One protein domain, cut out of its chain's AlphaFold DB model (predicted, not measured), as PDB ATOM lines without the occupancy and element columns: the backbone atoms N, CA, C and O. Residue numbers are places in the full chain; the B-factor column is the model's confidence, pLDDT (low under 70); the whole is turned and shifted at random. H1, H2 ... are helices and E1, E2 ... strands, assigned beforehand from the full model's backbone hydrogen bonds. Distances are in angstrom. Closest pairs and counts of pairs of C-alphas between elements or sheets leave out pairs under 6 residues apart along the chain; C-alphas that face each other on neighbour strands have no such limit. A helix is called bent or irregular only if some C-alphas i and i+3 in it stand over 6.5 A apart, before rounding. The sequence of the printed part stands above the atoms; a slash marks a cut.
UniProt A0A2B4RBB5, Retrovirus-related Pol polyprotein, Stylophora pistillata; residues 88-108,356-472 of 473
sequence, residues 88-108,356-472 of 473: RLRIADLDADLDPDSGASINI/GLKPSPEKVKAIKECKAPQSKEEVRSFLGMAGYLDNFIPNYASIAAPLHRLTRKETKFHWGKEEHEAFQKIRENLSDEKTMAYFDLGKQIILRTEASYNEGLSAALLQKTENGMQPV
ATOM      1  N   ARG A  88      27.545  24.487 119.640       39.53
ATOM      2  CA  ARG A  88      28.868  23.899 119.390       39.53
ATOM      3  C   ARG A  88      29.936  24.988 119.317       39.53
ATOM      4  O   ARG A  88      29.860  25.871 118.463       39.53
ATOM      5  N   LEU A  89      30.939  24.899 120.183       38.91
ATOM      6  CA  LEU A  89      32.124  25.751 120.202       38.91
ATOM      7  C   LEU A  89      33.368  24.920 119.893       38.91
ATOM      8  O   LEU A  89      33.518  23.801 120.369       38.91
ATOM      9  N   ARG A  90      34.299  25.495 119.131       35.12
ATOM     10  CA  ARG A  90      35.608  24.889 118.885       35.12
ATOM     11  C   ARG A  90      36.652  25.548 119.782       35.12
ATOM     12  O   ARG A  90      36.950  26.730 119.613       35.12
ATOM     13  N   ILE A  91      37.199  24.785 120.725       37.00
ATOM     14  CA  ILE A  91      38.283  25.211 121.616       37.00
ATOM     15  C   ILE A  91      39.569  24.555 121.098       37.00
ATOM     16  O   ILE A  91      39.800  23.367 121.304       37.00
ATOM     17  N   ALA A  92      40.389  25.331 120.382       46.41
ATOM     18  CA  ALA A  92      41.514  24.826 119.585       46.41
ATOM     19  C   ALA A  92      41.072  23.743 118.575       46.41
ATOM     20  O   ALA A  92      40.287  24.052 117.680       46.41
ATOM     21  N   ASP A  93      41.546  22.503 118.714       41.38
ATOM     22  CA  ASP A  93      41.223  21.382 117.816       41.38
ATOM     23  C   ASP A  93      39.977  20.593 118.276       41.38
ATOM     24  O   ASP A  93      39.531  19.670 117.594       41.38
ATOM     25  N   LEU A  94      39.414  20.935 119.443       34.91
ATOM     26  CA  LEU A  94      38.378  20.165 120.131       34.91
ATOM     27  C   LEU A  94      36.997  20.809 119.950       34.91
ATOM     28  O   LEU A  94      36.780  21.967 120.312       34.91
ATOM     29  N   ASP A  95      36.051  20.035 119.420       43.22
ATOM     30  CA  ASP A  95      34.645  20.428 119.303       43.22
ATOM     31  C   ASP A  95      33.906  20.120 120.621       43.22
ATOM     32  O   ASP A  95      33.638  18.961 120.953       43.22
ATOM     33  N   ALA A  96      33.571  21.171 121.369       40.66
ATOM     34  CA  ALA A  96      32.824  21.120 122.621       40.66
ATOM     35  C   ALA A  96      31.369  21.563 122.399       40.66
ATOM     36  O   ALA A  96      31.109  22.573 121.744       40.66
ATOM     37  N   ASP A  97      30.407  20.838 122.968       43.06
ATOM     38  CA  ASP A  97      28.998  21.245 122.958       43.06
ATOM     39  C   ASP A  97      28.674  21.969 124.283       43.06
ATOM     40  O   ASP A  97      28.894  21.423 125.365       43.06
ATOM     41  N   LEU A  98      28.190  23.214 124.196       37.50
ATOM     42  CA  LEU A  98      27.908  24.108 125.326       37.50
ATOM     43  C   LEU A  98      26.401  24.248 125.550       37.50
ATOM     44  O   LEU A  98      25.680  24.654 124.643       37.50
ATOM     45  N   ASP A  99      25.931  23.958 126.759       42.81
ATOM     46  CA  ASP A  99      24.526  24.099 127.165       42.81
ATOM     47  C   ASP A  99      24.351  25.349 128.055       42.81
ATOM     48  O   ASP A  99      24.945  25.385 129.136       42.81
ATOM     49  N   PRO A 100      23.607  26.386 127.617       36.62
ATOM     50  CA  PRO A 100      23.445  27.631 128.362       36.62
ATOM     51  C   PRO A 100      22.300  27.546 129.388       36.62
ATOM     52  O   PRO A 100      21.124  27.496 129.013       36.62
ATOM     53  N   ASP A 101      22.658  27.607 130.672       39.31
ATOM     54  CA  ASP A 101      21.746  27.718 131.827       39.31
ATOM     55  C   ASP A 101      21.996  29.050 132.600       39.31
ATOM     56  O   ASP A 101      22.611  29.962 132.033       39.31
ATOM     57  N   SER A 102      21.497  29.241 133.836       31.52
ATOM     58  CA  SER A 102      21.178  30.587 134.380       31.52
ATOM     59  C   SER A 102      21.685  31.084 135.777       31.52
ATOM     60  O   SER A 102      21.355  32.222 136.118       31.52
ATOM     61  N   GLY A 103      22.518  30.377 136.569       32.22
ATOM     62  CA  GLY A 103      23.162  30.882 137.824       32.22
ATOM     63  C   GLY A 103      24.620  30.404 138.066       32.22
ATOM     64  O   GLY A 103      24.955  29.290 137.696       32.22
ATOM     65  N   ALA A 104      25.549  31.223 138.608       31.45
ATOM     66  CA  ALA A 104      26.953  31.155 138.136       31.45
ATOM     67  C   ALA A 104      28.170  31.445 139.082       31.45
ATOM     68  O   ALA A 104      28.203  32.471 139.755       31.45
ATOM     69  N   SER A 105      29.253  30.633 138.979       35.91
ATOM     70  CA  SER A 105      30.642  30.859 139.497       35.91
ATOM     71  C   SER A 105      31.814  30.125 138.759       35.91
ATOM     72  O   SER A 105      31.684  28.932 138.489       35.91
ATOM     73  N   ILE A 106      32.939  30.803 138.432       32.75
ATOM     74  CA  ILE A 106      33.921  30.449 137.357       32.75
ATOM     75  C   ILE A 106      35.172  29.738 137.890       32.75
ATOM     76  O   ILE A 106      35.649  30.082 138.966       32.75
ATOM     77  N   ASN A 107      35.793  28.896 137.051       29.28
ATOM     78  CA  ASN A 107      37.214  28.547 137.152       29.28
ATOM     79  C   ASN A 107      38.004  29.145 135.972       29.28
ATOM     80  O   ASN A 107      37.628  28.973 134.811       29.28
ATOM     81  N   ILE A 108      39.096  29.858 136.268       25.91
ATOM     82  CA  ILE A 108      40.034  30.397 135.269       25.91
ATOM     83  C   ILE A 108      41.169  29.383 135.088       25.91
ATOM     84  O   ILE A 108      41.919  29.126 136.027       25.91
ATOM     85  N   GLY A 356      37.884   7.756 140.132       80.19
ATOM     86  CA  GLY A 356      38.065   9.209 140.092       80.19
ATOM     87  C   GLY A 356      38.664   9.795 141.374       80.19
ATOM     88  O   GLY A 356      39.170   9.083 142.244       80.19
ATOM     89  N   LEU A 357      38.582  11.116 141.491       81.69
ATOM     90  CA  LEU A 357      39.003  11.909 142.640       81.69
ATOM     91  C   LEU A 357      37.840  12.112 143.622       81.69
ATOM     92  O   LEU A 357      36.750  12.519 143.219       81.69
ATOM     93  N   LYS A 358      38.084  11.901 144.916       86.31
ATOM     94  CA  LYS A 358      37.164  12.206 146.027       86.31
ATOM     95  C   LYS A 358      37.802  13.253 146.956       86.31
ATOM     96  O   LYS A 358      39.033  13.329 147.020       86.31
ATOM     97  N   PRO A 359      37.032  14.050 147.713       80.38
ATOM     98  CA  PRO A 359      37.596  14.903 148.755       80.38
ATOM     99  C   PRO A 359      37.991  14.054 149.978       80.38
ATOM    100  O   PRO A 359      37.320  13.074 150.297       80.38
ATOM    101  N   SER A 360      39.060  14.420 150.696       80.19
ATOM    102  CA  SER A 360      39.459  13.692 151.914       80.19
ATOM    103  C   SER A 360      38.372  13.765 152.999       80.19
ATOM    104  O   SER A 360      37.937  14.876 153.338       80.19
ATOM    105  N   PRO A 361      37.971  12.632 153.615       84.50
ATOM    106  CA  PRO A 361      37.008  12.605 154.712       84.50
ATOM    107  C   PRO A 361      37.396  13.511 155.883       84.50
ATOM    108  O   PRO A 361      36.515  14.108 156.497       84.50
ATOM    109  N   GLU A 362      38.691  13.699 156.170       79.00
ATOM    110  CA  GLU A 362      39.135  14.636 157.213       79.00
ATOM    111  C   GLU A 362      38.789  16.091 156.865       79.00
ATOM    112  O   GLU A 362      38.350  16.858 157.726       79.00
ATOM    113  N   LYS A 363      38.939  16.477 155.591       77.94
ATOM    114  CA  LYS A 363      38.605  17.823 155.097       77.94
ATOM    115  C   LYS A 363      37.095  18.042 155.042       77.94
ATOM    116  O   LYS A 363      36.615  19.082 155.497       77.94
ATOM    117  N   VAL A 364      36.348  17.045 154.562       82.88
ATOM    118  CA  VAL A 364      34.876  17.056 154.567       82.88
ATOM    119  C   VAL A 364      34.349  17.177 155.996       82.88
ATOM    120  O   VAL A 364      33.509  18.034 156.269       82.88
ATOM    121  N   LYS A 365      34.892  16.387 156.929       81.94
ATOM    122  CA  LYS A 365      34.559  16.444 158.355       81.94
ATOM    123  C   LYS A 365      34.877  17.810 158.962       81.94
ATOM    124  O   LYS A 365      34.014  18.371 159.626       81.94
ATOM    125  N   ALA A 366      36.052  18.382 158.694       80.19
ATOM    126  CA  ALA A 366      36.431  19.699 159.215       80.19
ATOM    127  C   ALA A 366      35.456  20.817 158.790       80.19
ATOM    128  O   ALA A 366      35.133  21.690 159.593       80.19
ATOM    129  N   ILE A 367      34.943  20.771 157.554       81.31
ATOM    130  CA  ILE A 367      33.917  21.710 157.071       81.31
ATOM    131  C   ILE A 367      32.547  21.388 157.692       81.31
ATOM    132  O   ILE A 367      31.871  22.293 158.186       81.31
ATOM    133  N   LYS A 368      32.146  20.110 157.742       84.12
ATOM    134  CA  LYS A 368      30.877  19.675 158.355       84.12
ATOM    135  C   LYS A 368      30.799  19.984 159.850       84.12
ATOM    136  O   LYS A 368      29.737  20.383 160.311       84.12
ATOM    137  N   GLU A 369      31.884  19.873 160.608       84.12
ATOM    138  CA  GLU A 369      31.931  20.167 162.051       84.12
ATOM    139  C   GLU A 369      32.254  21.640 162.367       84.12
ATOM    140  O   GLU A 369      32.228  22.049 163.530       84.12
ATOM    141  N   CYS A 370      32.526  22.460 161.346       85.56
ATOM    142  CA  CYS A 370      32.803  23.881 161.514       85.56
ATOM    143  C   CYS A 370      31.616  24.612 162.170       85.56
ATOM    144  O   CYS A 370      30.449  24.376 161.844       85.56
ATOM    145  N   LYS A 371      31.918  25.532 163.093       86.19
ATOM    146  CA  LYS A 371      30.926  26.420 163.718       86.19
ATOM    147  C   LYS A 371      30.627  27.602 162.795       86.19
ATOM    148  O   LYS A 371      31.463  27.977 161.981       86.19
ATOM    149  N   ALA A 372      29.446  28.205 162.944       88.06
ATOM    150  CA  ALA A 372      29.095  29.414 162.203       88.06
ATOM    151  C   ALA A 372      30.088  30.557 162.530       88.06
ATOM    152  O   ALA A 372      30.250  30.861 163.717       88.06
ATOM    153  N   PRO A 373      30.737  31.175 161.522       89.44
ATOM    154  CA  PRO A 373      31.666  32.287 161.712       89.44
ATOM    155  C   PRO A 373      31.084  33.466 162.501       89.44
ATOM    156  O   PRO A 373      29.965  33.908 162.243       89.44
ATOM    157  N   GLN A 374      31.878  34.022 163.417       88.31
ATOM    158  CA  GLN A 374      31.522  35.179 164.248       88.31
ATOM    159  C   GLN A 374      32.266  36.470 163.857       88.31
ATOM    160  O   GLN A 374      31.967  37.540 164.387       88.31
ATOM    161  N   SER A 375      33.206  36.391 162.910       85.12
ATOM    162  CA  SER A 375      34.016  37.513 162.419       85.12
ATOM    163  C   SER A 375      34.254  37.435 160.904       85.12
ATOM    164  O   SER A 375      34.093  36.379 160.285       85.12
ATOM    165  N   LYS A 376      34.683  38.544 160.276       84.75
ATOM    166  CA  LYS A 376      35.065  38.541 158.848       84.75
ATOM    167  C   LYS A 376      36.243  37.604 158.583       84.75
ATOM    168  O   LYS A 376      36.338  37.010 157.514       84.75
ATOM    169  N   GLU A 377      37.146  37.508 159.547       80.19
ATOM    170  CA  GLU A 377      38.373  36.724 159.508       80.19
ATOM    171  C   GLU A 377      38.038  35.227 159.511       80.19
ATOM    172  O   GLU A 377      38.553  34.479 158.678       80.19
ATOM    173  N   GLU A 378      37.080  34.808 160.343       80.75
ATOM    174  CA  GLU A 378      36.514  33.454 160.310       80.75
ATOM    175  C   GLU A 378      35.759  33.164 159.006       80.75
ATOM    176  O   GLU A 378      35.912  32.072 158.465       80.75
ATOM    177  N   VAL A 379      35.006  34.123 158.445       81.62
ATOM    178  CA  VAL A 379      34.353  33.933 157.131       81.62
ATOM    179  C   VAL A 379      35.387  33.739 156.020       81.62
ATOM    180  O   VAL A 379      35.222  32.844 155.195       81.62
ATOM    181  N   ARG A 380      36.483  34.515 156.006       78.44
ATOM    182  CA  ARG A 380      37.591  34.308 155.050       78.44
ATOM    183  C   ARG A 380      38.248  32.938 155.235       78.44
ATOM    184  O   ARG A 380      38.514  32.269 154.243       78.44
ATOM    185  N   SER A 381      38.466  32.511 156.479       75.88
ATOM    186  CA  SER A 381      39.016  31.184 156.793       75.88
ATOM    187  C   SER A 381      38.097  30.054 156.308       75.88
ATOM    188  O   SER A 381      38.545  29.145 155.612       75.88
ATOM    189  N   PHE A 382      36.792  30.150 156.585       82.12
ATOM    190  CA  PHE A 382      35.788  29.195 156.113       82.12
ATOM    191  C   PHE A 382      35.725  29.131 154.582       82.12
ATOM    192  O   PHE A 382      35.783  28.039 154.025       82.12
ATOM    193  N   LEU A 383      35.678  30.281 153.900       77.69
ATOM    194  CA  LEU A 383      35.678  30.344 152.434       77.69
ATOM    195  C   LEU A 383      36.970  29.799 151.816       77.69
ATOM    196  O   LEU A 383      36.909  29.186 150.756       77.69
ATOM    197  N   GLY A 384      38.122  29.970 152.472       74.94
ATOM    198  CA  GLY A 384      39.382  29.359 152.044       74.94
ATOM    199  C   GLY A 384      39.389  27.833 152.190       74.94
ATOM    200  O   GLY A 384      39.895  27.136 151.316       74.94
ATOM    201  N   MET A 385      38.789  27.296 153.260       76.94
ATOM    202  CA  MET A 385      38.646  25.846 153.443       76.94
ATOM    203  C   MET A 385      37.620  25.236 152.481       76.94
ATOM    204  O   MET A 385      37.902  24.212 151.869       76.94
ATOM    205  N   ALA A 386      36.446  25.857 152.337       77.31
ATOM    206  CA  ALA A 386      35.387  25.382 151.449       77.31
ATOM    207  C   ALA A 386      35.766  25.538 149.969       77.31
ATOM    208  O   ALA A 386      35.531  24.621 149.189       77.31
ATOM    209  N   GLY A 387      36.438  26.638 149.613       75.44
ATOM    210  CA  GLY A 387      36.980  26.880 148.275       75.44
ATOM    211  C   GLY A 387      38.049  25.870 147.854       75.44
ATOM    212  O   GLY A 387      38.224  25.634 146.671       75.44
ATOM    213  N   TYR A 388      38.723  25.203 148.799       73.50
ATOM    214  CA  TYR A 388      39.638  24.106 148.466       73.50
ATOM    215  C   TYR A 388      38.921  22.864 147.906       73.50
ATOM    216  O   TYR A 388      39.552  22.033 147.260       73.50
ATOM    217  N   LEU A 389      37.617  22.725 148.172       75.44
ATOM    218  CA  LEU A 389      36.774  21.602 147.752       75.44
ATOM    219  C   LEU A 389      35.560  22.072 146.925       75.44
ATOM    220  O   LEU A 389      34.557  21.360 146.836       75.44
ATOM    221  N   ASP A 390      35.635  23.259 146.320       77.19
ATOM    222  CA  ASP A 390      34.548  23.865 145.543       77.19
ATOM    223  C   ASP A 390      34.106  23.008 144.349       77.19
ATOM    224  O   ASP A 390      32.910  22.879 144.100       77.19
ATOM    225  N   ASN A 391      35.043  22.317 143.696       75.50
ATOM    226  CA  ASN A 391      34.783  21.367 142.610       75.50
ATOM    227  C   ASN A 391      33.821  20.220 143.003       75.50
ATOM    228  O   ASN A 391      33.197  19.609 142.136       75.50
ATOM    229  N   PHE A 392      33.647  19.942 144.302       79.00
ATOM    230  CA  PHE A 392      32.695  18.948 144.824       79.00
ATOM    231  C   PHE A 392      31.339  19.559 145.244       79.00
ATOM    232  O   PHE A 392      30.399  18.835 145.607       79.00
ATOM    233  N   ILE A 393      31.199  20.887 145.187       79.12
ATOM    234  CA  ILE A 393      30.019  21.649 145.611       79.12
ATOM    235  C   ILE A 393      29.355  22.291 144.376       79.12
ATOM    236  O   ILE A 393      29.822  23.316 143.878       79.12
ATOM    237  N   PRO A 394      28.231  21.735 143.880       75.69
ATOM    238  CA  PRO A 394      27.464  22.338 142.797       75.69
ATOM    239  C   PRO A 394      27.110  23.792 143.108       75.69
ATOM    240  O   PRO A 394      26.646  24.105 144.206       75.69
ATOM    241  N   ASN A 395      27.315  24.667 142.125       71.94
ATOM    242  CA  ASN A 395      26.991  26.095 142.181       71.94
ATOM    243  C   ASN A 395      27.680  26.836 143.349       71.94
ATOM    244  O   ASN A 395      27.112  27.783 143.902       71.94
ATOM    245  N   TYR A 396      28.897  26.406 143.726       78.88
ATOM    246  CA  TYR A 396      29.610  26.863 144.924       78.88
ATOM    247  C   TYR A 396      29.562  28.376 145.142       78.88
ATOM    248  O   TYR A 396      29.095  28.790 146.201       78.88
ATOM    249  N   ALA A 397      29.987  29.219 144.188       72.75
ATOM    250  CA  ALA A 397      30.065  30.653 144.478       72.75
ATOM    251  C   ALA A 397      28.743  31.421 144.318       72.75
ATOM    252  O   ALA A 397      28.639  32.494 144.904       72.75
ATOM    253  N   SER A 398      27.695  30.857 143.695       73.75
ATOM    254  CA  SER A 398      26.320  31.356 143.910       73.75
ATOM    255  C   SER A 398      25.897  31.126 145.363       73.75
ATOM    256  O   SER A 398      25.405  32.043 146.020       73.75
ATOM    257  N   ILE A 399      26.159  29.931 145.913       82.75
ATOM    258  CA  ILE A 399      25.873  29.628 147.325       82.75
ATOM    259  C   ILE A 399      26.746  30.490 148.253       82.75
ATOM    260  O   ILE A 399      26.249  31.012 149.248       82.75
ATOM    261  N   ALA A 400      28.027  30.679 147.933       83.50
ATOM    262  CA  ALA A 400      28.975  31.438 148.745       83.50
ATOM    263  C   ALA A 400      28.891  32.966 148.550       83.50
ATOM    264  O   ALA A 400      29.497  33.706 149.332       83.50
ATOM    265  N   ALA A 401      28.147  33.473 147.559       84.12
ATOM    266  CA  ALA A 401      28.053  34.906 147.261       84.12
ATOM    267  C   ALA A 401      27.698  35.784 148.483       84.12
ATOM    268  O   ALA A 401      28.360  36.812 148.663       84.12
ATOM    269  N   PRO A 402      26.749  35.415 149.375       86.75
ATOM    270  CA  PRO A 402      26.458  36.188 150.587       86.75
ATOM    271  C   PRO A 402      27.667  36.283 151.526       86.75
ATOM    272  O   PRO A 402      28.006  37.362 152.013       86.75
ATOM    273  N   LEU A 403      28.400  35.180 151.689       85.62
ATOM    274  CA  LEU A 403      29.611  35.116 152.509       85.62
ATOM    275  C   LEU A 403      30.744  35.964 151.904       85.62
ATOM    276  O   LEU A 403      31.401  36.720 152.623       85.62
ATOM    277  N   HIS A 404      30.926  35.936 150.578       84.00
ATOM    278  CA  HIS A 404      31.876  36.815 149.883       84.00
ATOM    279  C   HIS A 404      31.512  38.309 149.990       84.00
ATOM    280  O   HIS A 404      32.403  39.159 149.918       84.00
ATOM    281  N   ARG A 405      30.237  38.677 150.194       85.00
ATOM    282  CA  ARG A 405      29.862  40.079 150.465       85.00
ATOM    283  C   ARG A 405      30.323  40.545 151.851       85.00
ATOM    284  O   ARG A 405      30.760  41.695 151.965       85.00
ATOM    285  N   LEU A 406      30.303  39.673 152.867       83.50
ATOM    286  CA  LEU A 406      30.772  39.998 154.226       83.50
ATOM    287  C   LEU A 406      32.281  40.276 154.312       83.50
ATOM    288  O   LEU A 406      32.709  41.078 155.143       83.50
ATOM    289  N   THR A 407      33.101  39.640 153.470       81.19
ATOM    290  CA  THR A 407      34.571  39.759 153.551       81.19
ATOM    291  C   THR A 407      35.128  41.060 152.960       81.19
ATOM    292  O   THR A 407      36.281  41.406 153.249       81.19
ATOM    293  N   ARG A 408      34.321  41.807 152.188       84.44
ATOM    294  CA  ARG A 408      34.689  43.093 151.559       84.44
ATOM    295  C   ARG A 408      35.094  44.137 152.611       84.44
ATOM    296  O   ARG A 408      34.535  44.157 153.710       84.44
ATOM    297  N   LYS A 409      36.049  45.021 152.276       77.94
ATOM    298  CA  LYS A 409      36.595  46.049 153.195       77.94
ATOM    299  C   LYS A 409      35.463  46.905 153.812       77.94
ATOM    300  O   LYS A 409      35.294  46.881 155.030       77.94
ATOM    301  N   GLU A 410      34.601  47.491 152.976       82.69
ATOM    302  CA  GLU A 410      33.541  48.446 153.374       82.69
ATOM    303  C   GLU A 410      32.270  47.846 154.019       82.69
ATOM    304  O   GLU A 410      31.460  48.575 154.593       82.69
ATOM    305  N   THR A 411      32.045  46.531 153.943       83.06
ATOM    306  CA  THR A 411      30.815  45.907 154.476       83.06
ATOM    307  C   THR A 411      30.886  45.793 156.002       83.06
ATOM    308  O   THR A 411      31.885  45.309 156.530       83.06
ATOM    309  N   LYS A 412      29.849  46.175 156.760       87.94
ATOM    310  CA  LYS A 412      29.796  45.863 158.206       87.94
ATOM    311  C   LYS A 412      29.493  44.377 158.406       87.94
ATOM    312  O   LYS A 412      28.650  43.837 157.699       87.94
ATOM    313  N   PHE A 413      30.156  43.721 159.359       90.81
ATOM    314  CA  PHE A 413      29.859  42.317 159.656       90.81
ATOM    315  C   PHE A 413      28.436  42.189 160.216       90.81
ATOM    316  O   PHE A 413      28.089  42.836 161.206       90.81
ATOM    317  N   HIS A 414      27.629  41.362 159.566       91.06
ATOM    318  CA  HIS A 414      26.283  40.991 159.970       91.06
ATOM    319  C   HIS A 414      26.106  39.517 159.620       91.06
ATOM    320  O   HIS A 414      26.461  39.112 158.519       91.06
ATOM    321  N   TRP A 415      25.592  38.718 160.550       93.56
ATOM    322  CA  TRP A 415      25.313  37.308 160.306       93.56
ATOM    323  C   TRP A 415      23.800  37.104 160.296       93.56
ATOM    324  O   TRP A 415      23.175  36.962 161.350       93.56
ATOM    325  N   GLY A 416      23.210  37.199 159.107       93.25
ATOM    326  CA  GLY A 416      21.776  37.120 158.892       93.25
ATOM    327  C   GLY A 416      21.310  35.725 158.484       93.25
ATOM    328  O   GLY A 416      22.031  34.725 158.554       93.25
ATOM    329  N   LYS A 417      20.052  35.662 158.039       95.25
ATOM    330  CA  LYS A 417      19.440  34.429 157.531       95.25
ATOM    331  C   LYS A 417      20.104  33.960 156.231       95.25
ATOM    332  O   LYS A 417      20.336  32.767 156.079       95.25
ATOM    333  N   GLU A 418      20.429  34.882 155.324       92.50
ATOM    334  CA  GLU A 418      21.016  34.562 154.017       92.50
ATOM    335  C   GLU A 418      22.416  33.944 154.162       92.50
ATOM    336  O   GLU A 418      22.715  32.919 153.552       92.50
ATOM    337  N   GLU A 419      23.254  34.512 155.031       93.00
ATOM    338  CA  GLU A 419      24.605  34.014 155.291       93.00
ATOM    339  C   GLU A 419      24.592  32.692 156.065       93.00
ATOM    340  O   GLU A 419      25.397  31.802 155.782       93.00
ATOM    341  N   HIS A 420      23.635  32.510 156.983       94.88
ATOM    342  CA  HIS A 420      23.445  31.220 157.637       94.88
ATOM    343  C   HIS A 420      22.985  30.136 156.649       94.88
ATOM    344  O   HIS A 420      23.545  29.043 156.656       94.88
ATOM    345  N   GLU A 421      22.028  30.424 155.762       95.00
ATOM    346  CA  GLU A 421      21.594  29.477 154.726       95.00
ATOM    347  C   GLU A 421      22.719  29.130 153.740       95.00
ATOM    348  O   GLU A 421      22.881  27.960 153.399       95.00
ATOM    349  N   ALA A 422      23.525  30.110 153.319       90.25
ATOM    350  CA  ALA A 422      24.719  29.886 152.502       90.25
ATOM    351  C   ALA A 422      25.714  28.931 153.187       90.25
ATOM    352  O   ALA A 422      26.167  27.951 152.594       90.25
ATOM    353  N   PHE A 423      26.008  29.182 154.466       92.00
ATOM    354  CA  PHE A 423      26.894  28.355 155.284       92.00
ATOM    355  C   PHE A 423      26.384  26.912 155.447       92.00
ATOM    356  O   PHE A 423      27.165  25.970 155.307       92.00
ATOM    357  N   GLN A 424      25.082  26.722 155.699       93.75
ATOM    358  CA  GLN A 424      24.480  25.384 155.789       93.75
ATOM    359  C   GLN A 424      24.538  24.655 154.441       93.75
ATOM    360  O   GLN A 424      25.053  23.541 154.377       93.75
ATOM    361  N   LYS A 425      24.127  25.310 153.345       91.69
ATOM    362  CA  LYS A 425      24.145  24.728 151.992       91.69
ATOM    363  C   LYS A 425      25.536  24.254 151.569       91.69
ATOM    364  O   LYS A 425      25.636  23.206 150.938       91.69
ATOM    365  N   ILE A 426      26.606  24.974 151.924       87.38
ATOM    366  CA  ILE A 426      27.996  24.542 151.668       87.38
ATOM    367  C   ILE A 426      28.324  23.248 152.432       87.38
ATOM    368  O   ILE A 426      28.883  22.317 151.853       87.38
ATOM    369  N   ARG A 427      27.944  23.159 153.715       88.31
ATOM    370  CA  ARG A 427      28.191  21.982 154.573       88.31
ATOM    371  C   ARG A 427      27.378  20.754 154.155       88.31
ATOM    372  O   ARG A 427      27.893  19.641 154.219       88.31
ATOM    373  N   GLU A 428      26.135  20.960 153.729       89.31
ATOM    374  CA  GLU A 428      25.211  19.907 153.288       89.31
ATOM    375  C   GLU A 428      25.564  19.363 151.899       89.31
ATOM    376  O   GLU A 428      25.497  18.155 151.676       89.31
ATOM    377  N   ASN A 429      25.983  20.226 150.966       85.56
ATOM    378  CA  ASN A 429      26.366  19.789 149.622       85.56
ATOM    379  C   ASN A 429      27.701  19.041 149.583       85.56
ATOM    380  O   ASN A 429      27.941  18.306 148.624       85.56
ATOM    381  N   LEU A 430      28.585  19.216 150.564       82.50
ATOM    382  CA  LEU A 430      29.872  18.532 150.573       82.50
ATOM    383  C   LEU A 430      29.711  17.075 151.047       82.50
ATOM    384  O   LEU A 430      29.272  16.812 152.165       82.50
ATOM    385  N   SER A 431      30.101  16.114 150.211       77.56
ATOM    386  CA  SER A 431      30.110  14.687 150.550       77.56
ATOM    387  C   SER A 431      31.396  14.033 150.059       77.56
ATOM    388  O   SER A 431      31.872  14.346 148.973       77.56
ATOM    389  N   ASP A 432      31.930  13.123 150.863       68.56
ATOM    390  CA  ASP A 432      33.064  12.244 150.580       68.56
ATOM    391  C   ASP A 432      32.726  11.129 149.575       68.56
ATOM    392  O   ASP A 432      33.614  10.605 148.906       68.56
ATOM    393  N   GLU A 433      31.438  10.845 149.362       71.38
ATOM    394  CA  GLU A 433      30.971   9.963 148.280       71.38
ATOM    395  C   GLU A 433      31.036  10.628 146.890       71.38
ATOM    396  O   GLU A 433      31.049   9.939 145.865       71.38
ATOM    397  N   LYS A 434      31.073  11.970 146.820       74.31
ATOM    398  CA  LYS A 434      31.114  12.676 145.533       74.31
ATOM    399  C   LYS A 434      32.455  12.450 144.850       74.31
ATOM    400  O   LYS A 434      33.486  12.955 145.283       74.31
ATOM    401  N   THR A 435      32.391  11.732 143.735       77.62
ATOM    402  CA  THR A 435      33.547  11.400 142.907       77.62
ATOM    403  C   THR A 435      33.529  12.242 141.633       77.62
ATOM    404  O   THR A 435      32.539  12.252 140.896       77.62
ATOM    405  N   MET A 436      34.627  12.950 141.387       81.19
ATOM    406  CA  MET A 436      34.924  13.676 140.156       81.19
ATOM    407  C   MET A 436      35.767  12.757 139.266       81.19
ATOM    408  O   MET A 436      36.760  12.204 139.730       81.19
ATOM    409  N   ALA A 437      35.368  12.526 138.018       80.94
ATOM    410  CA  ALA A 437      36.071  11.582 137.150       80.94
ATOM    411  C   ALA A 437      37.437  12.143 136.702       80.94
ATOM    412  O   ALA A 437      37.684  13.343 136.792       80.94
ATOM    413  N   TYR A 438      38.343  11.304 136.203       81.12
ATOM    414  CA  TYR A 438      39.564  11.810 135.562       81.12
ATOM    415  C   TYR A 438      39.263  12.318 134.153       81.12
ATOM    416  O   TYR A 438      38.500  11.683 133.419       81.12
ATOM    417  N   PHE A 439      39.889  13.428 133.758       76.88
ATOM    418  CA  PHE A 439      39.812  13.921 132.389       76.88
ATOM    419  C   PHE A 439      40.438  12.932 131.388       76.88
ATOM    420  O   PHE A 439      41.588  12.510 131.517       76.88
ATOM    421  N   ASP A 440      39.677  12.595 130.348       72.94
ATOM    422  CA  ASP A 440      40.051  11.666 129.286       72.94
ATOM    423  C   ASP A 440      40.112  12.398 127.938       72.94
ATOM    424  O   ASP A 440      39.091  12.826 127.396       72.94
ATOM    425  N   LEU A 441      41.315  12.513 127.370       73.31
ATOM    426  CA  LEU A 441      41.561  13.155 126.071       73.31
ATOM    427  C   LEU A 441      40.806  12.499 124.899       73.31
ATOM    428  O   LEU A 441      40.612  13.146 123.872       73.31
ATOM    429  N   GLY A 442      40.391  11.234 125.028       74.88
ATOM    430  CA  GLY A 442      39.617  10.516 124.012       74.88
ATOM    431  C   GLY A 442      38.105  10.758 124.077       74.88
ATOM    432  O   GLY A 442      37.381  10.299 123.192       74.88
ATOM    433  N   LYS A 443      37.603  11.455 125.106       73.94
ATOM    434  CA  LYS A 443      36.171  11.718 125.308       73.94
ATOM    435  C   LYS A 443      35.799  13.155 124.948       73.94
ATOM    436  O   LYS A 443      36.575  14.089 125.138       73.94
ATOM    437  N   GLN A 444      34.566  13.343 124.471       73.19
ATOM    438  CA  GLN A 444      34.037  14.677 124.188       73.19
ATOM    439  C   GLN A 444      34.074  15.542 125.453       73.19
ATOM    440  O   GLN A 444      33.573  15.144 126.507       73.19
ATOM    441  N   ILE A 445      34.648  16.733 125.316       75.81
ATOM    442  CA  ILE A 445      34.684  17.752 126.358       75.81
ATOM    443  C   ILE A 445      33.373  18.531 126.310       75.81
ATOM    444  O   ILE A 445      33.000  19.064 125.264       75.81
ATOM    445  N   ILE A 446      32.681  18.613 127.441       72.38
ATOM    446  CA  ILE A 446      31.454  19.392 127.587       72.38
ATOM    447  C   ILE A 446      31.749  20.497 128.591       72.38
ATOM    448  O   ILE A 446      32.028  20.231 129.756       72.38
ATOM    449  N   LEU A 447      31.703  21.745 128.133       70.06
ATOM    450  CA  LEU A 447      31.856  22.902 129.004       70.06
ATOM    451  C   LEU A 447      30.468  23.478 129.273       70.06
ATOM    452  O   LEU A 447      29.873  24.107 128.396       70.06
ATOM    453  N   ARG A 448      29.946  23.259 130.483       62.28
ATOM    454  CA  ARG A 448      28.702  23.902 130.916       62.28
ATOM    455  C   ARG A 448      29.066  25.235 131.549       62.28
ATOM    456  O   ARG A 448      29.746  25.251 132.570       62.28
ATOM    457  N   THR A 449      28.670  26.338 130.925       56.31
ATOM    458  CA  THR A 449      28.931  27.688 131.442       56.31
ATOM    459  C   THR A 449      27.638  28.406 131.749       56.31
ATOM    460  O   THR A 449      26.634  28.211 131.068       56.31
ATOM    461  N   GLU A 450      27.701  29.314 132.707       53.69
ATOM    462  CA  GLU A 450      26.532  29.995 133.251       53.69
ATOM    463  C   GLU A 450      26.872  31.459 133.532       53.69
ATOM    464  O   GLU A 450      28.033  31.780 133.765       53.69
ATOM    465  N   ALA A 451      25.915  32.385 133.500       51.59
ATOM    466  CA  ALA A 451      26.211  33.793 133.778       51.59
ATOM    467  C   ALA A 451      25.027  34.514 134.426       51.59
ATOM    468  O   ALA A 451      23.927  34.529 133.879       51.59
ATOM    469  N   SER A 452      25.276  35.168 135.561       47.62
ATOM    470  CA  SER A 452      24.297  35.953 136.310       47.62
ATOM    471  C   SER A 452      24.861  37.331 136.647       47.62
ATOM    472  O   SER A 452      25.911  37.462 137.273       47.62
ATOM    473  N   TYR A 453      24.118  38.375 136.278       41.03
ATOM    474  CA  TYR A 453      24.513  39.779 136.452       41.03
ATOM    475  C   TYR A 453      24.850  40.160 137.908       41.03
ATOM    476  O   TYR A 453      25.661  41.056 138.132       41.03
ATOM    477  N   ASN A 454      24.253  39.473 138.891       45.31
ATOM    478  CA  ASN A 454      24.426  39.764 140.319       45.31
ATOM    479  C   ASN A 454      25.350  38.781 141.061       45.31
ATOM    480  O   ASN A 454      25.798  39.104 142.162       45.31
ATOM    481  N   GLU A 455      25.607  37.593 140.505       49.34
ATOM    482  CA  GLU A 455      26.288  36.494 141.219       49.34
ATOM    483  C   GLU A 455      27.664  36.154 140.638       49.34
ATOM    484  O   GLU A 455      28.568  35.811 141.396       49.34
ATOM    485  N   GLY A 456      27.853  36.311 139.323       50.78
ATOM    486  CA  GLY A 456      29.103  35.975 138.650       50.78
ATOM    487  C   GLY A 456      28.899  35.267 137.313       50.78
ATOM    488  O   GLY A 456      27.887  35.416 136.632       50.78
ATOM    489  N   LEU A 457      29.901  34.497 136.915       52.84
ATOM    490  CA  LEU A 457      29.993  33.761 135.650       52.84
ATOM    491  C   LEU A 457      30.547  32.375 136.004       52.84
ATOM    492  O   LEU A 457      31.330  32.332 136.938       52.84
ATOM    493  N   SER A 458      30.153  31.279 135.346       51.19
ATOM    494  CA  SER A 458      30.457  29.879 135.694       51.19
ATOM    495  C   SER A 458      31.076  29.069 134.573       51.19
ATOM    496  O   SER A 458      30.838  29.345 133.398       51.19
ATOM    497  N   ALA A 459      31.825  28.039 134.970       59.31
ATOM    498  CA  ALA A 459      32.217  26.945 134.101       59.31
ATOM    499  C   ALA A 459      32.385  25.645 134.908       59.31
ATOM    500  O   ALA A 459      33.179  25.599 135.844       59.31
ATOM    501  N   ALA A 460      31.691  24.584 134.496       62.62
ATOM    502  CA  ALA A 460      31.960  23.208 134.896       62.62
ATOM    503  C   ALA A 460      32.469  22.421 133.680       62.62
ATOM    504  O   ALA A 460      31.819  22.391 132.629       62.62
ATOM    505  N   LEU A 461      33.631  21.784 133.828       71.19
ATOM    506  CA  LEU A 461      34.183  20.871 132.832       71.19
ATOM    507  C   LEU A 461      33.605  19.476 133.085       71.19
ATOM    508  O   LEU A 461      33.823  18.898 134.148       71.19
ATOM    509  N   LEU A 462      32.842  18.961 132.125       75.25
ATOM    510  CA  LEU A 462      32.132  17.690 132.214       75.25
ATOM    511  C   LEU A 462      32.593  16.743 131.101       75.25
ATOM    512  O   LEU A 462      32.902  17.173 129.985       75.25
ATOM    513  N   GLN A 463      32.550  15.440 131.369       75.62
ATOM    514  CA  GLN A 463      32.640  14.410 130.333       75.62
ATOM    515  C   GLN A 463      31.608  13.307 130.562       75.62
ATOM    516  O   GLN A 463      31.134  13.071 131.677       75.62
ATOM    517  N   LYS A 464      31.259  12.606 129.477       78.06
ATOM    518  CA  LYS A 464      30.369  11.448 129.539       78.06
ATOM    519  C   LYS A 464      31.139  10.209 129.994       78.06
ATOM    520  O   LYS A 464      31.959   9.665 129.258       78.06
ATOM    521  N   THR A 465      30.829   9.754 131.196       75.88
ATOM    522  CA  THR A 465      31.349   8.538 131.831       75.88
ATOM    523  C   THR A 465      30.320   7.403 131.756       75.88
ATOM    524  O   THR A 465      29.210   7.585 131.244       75.88
ATOM    525  N   GLU A 466      30.661   6.237 132.304       75.38
ATOM    526  CA  GLU A 466      29.714   5.131 132.511       75.38
ATOM    527  C   GLU A 466      28.579   5.517 133.478       75.38
ATOM    528  O   GLU A 466      27.436   5.111 133.280       75.38
ATOM    529  N   ASN A 467      28.864   6.399 134.444       70.38
ATOM    530  CA  ASN A 467      27.905   6.933 135.416       70.38
ATOM    531  C   ASN A 467      27.111   8.150 134.889       70.38
ATOM    532  O   ASN A 467      26.418   8.823 135.650       70.38
ATOM    533  N   GLY A 468      27.204   8.460 133.591       77.75
ATOM    534  CA  GLY A 468      26.572   9.629 132.972       77.75
ATOM    535  C   GLY A 468      27.506  10.839 132.877       77.75
ATOM    536  O   GLY A 468      28.723  10.693 132.776       77.75
ATOM    537  N   MET A 469      26.948  12.052 132.845       73.19
ATOM    538  CA  MET A 469      27.761  13.275 132.807       73.19
ATOM    539  C   MET A 469      28.331  13.554 134.197       73.19
ATOM    540  O   MET A 469      27.571  13.830 135.122       73.19
ATOM    541  N   GLN A 470      29.656  13.495 134.338       71.88
ATOM    542  CA  GLN A 470      30.354  13.812 135.585       71.88
ATOM    543  C   GLN A 470      31.311  14.992 135.377       71.88
ATOM    544  O   GLN A 470      31.843  15.142 134.271       71.88
ATOM    545  N   PRO A 471      31.555  15.817 136.416       74.62
ATOM    546  CA  PRO A 471      32.685  16.735 136.413       74.62
ATOM    547  C   PRO A 471      33.996  15.952 136.330       74.62
ATOM    548  O   PRO A 471      34.065  14.808 136.797       74.62
ATOM    549  N   VAL A 472      35.020  16.567 135.739       71.88
ATOM    550  CA  VAL A 472      36.338  15.950 135.538       71.88
ATOM    551  C   VAL A 472      37.484  16.783 136.108       71.88
ATOM    552  O   VAL A 472      37.442  18.010 136.038       71.88
TER     553      VAL A 472
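What this domain is: This is residues 88 to 108 and 356 to 472 of the 473 residues of the protein "Retrovirus-related Pol polyprotein" of Stylophora pistillata (UniProt A0A2B4RBB5). The model has two lobes: three helices, H2, H3 and H4, side by side with their centres in a triangle and short H1 at one end of H2 and H4; and a long two-stranded hairpin, E4 and E5, with short E6 beside E5. The small hairpin E1 and E2 lies by the start of E4, far from the helices, and the two lobes meet where the first part of H3 grazes the sheet. The printed part has 138 residues, with four named helices and six named strands in the order E1 E2 E3 H1 H2 H3 H4 E4 E5 E6, in the mixed class of helices and strands. The larger sheet runs E4 E5 E6, antiparallel throughout. The whole is compact, with a radius of gyration of the C-alphas of 16.6 A and spans of 48 by 35 by 20 A.

How they stand to each other: E1, residues 88 to 91, and E2, residues 94 to 98, form an antiparallel hairpin, with N 89 and O 96 within hydrogen-bond range at 2.8 A. E3, residues 356 to 359, pairs with no named strand, and meets H1, residues 361 to 368, only through their link. H2, residues 376 to 387, only just touches H1, with 3 pairs of C-alphas within 8 A, the closest Ile 367 and Ala 386 at 6.9 A, using its residues 382 to 386 alone. H3, residues 396 to 406, touches H2 at a shallow tilt of 13 degrees, opposite ways; their closest C-alphas are those of Lys 376 and Leu 406, 6.5 A apart. H4, residues 417 to 429, touches H3 at a tilt of 36 degrees, only just steep, opposite ways, the closest C-alphas being those of Ile 399 and Ala 422 at 5.3 A. H3 is irregular, with C-alphas 399 and 402 standing 7.3 A apart. Every O i to N i+4 pair is within hydrogen-bond range in H1, H2 and H4, and 5 of 7 are in H3. E4, residues 445 to 452, E5, residues 456 to 465, and E6, residues 468 to 471, form a meander, each strand the antiparallel neighbour of the one before. N 448 and O 460 are 3.0 A apart, and N 465 and O 468 are 2.8 A apart, both within hydrogen-bond range. H3 only grazes this sheet, with its residues 396 to 401.

Where its parts are: E1 begins at C-alpha 88, (28.868, 23.899, 119.390), and E6 ends at C-alpha 471, (32.685, 16.735, 136.413). H4 spans 18.0 A, E4 23.2 A and E5 28.4 A.

The domain as a whole: The C-alphas farthest apart are those of Lys 412 and Gly 442, at 50.2 A. Residues 109 to 355 are not printed, and C-alphas 108 and 356 are 21.8 A apart across the cut. The link from H4 to E4 is long, with 15 residues. The pLDDT is under 70 in residues 88 to 108, 432 and 448 to 460.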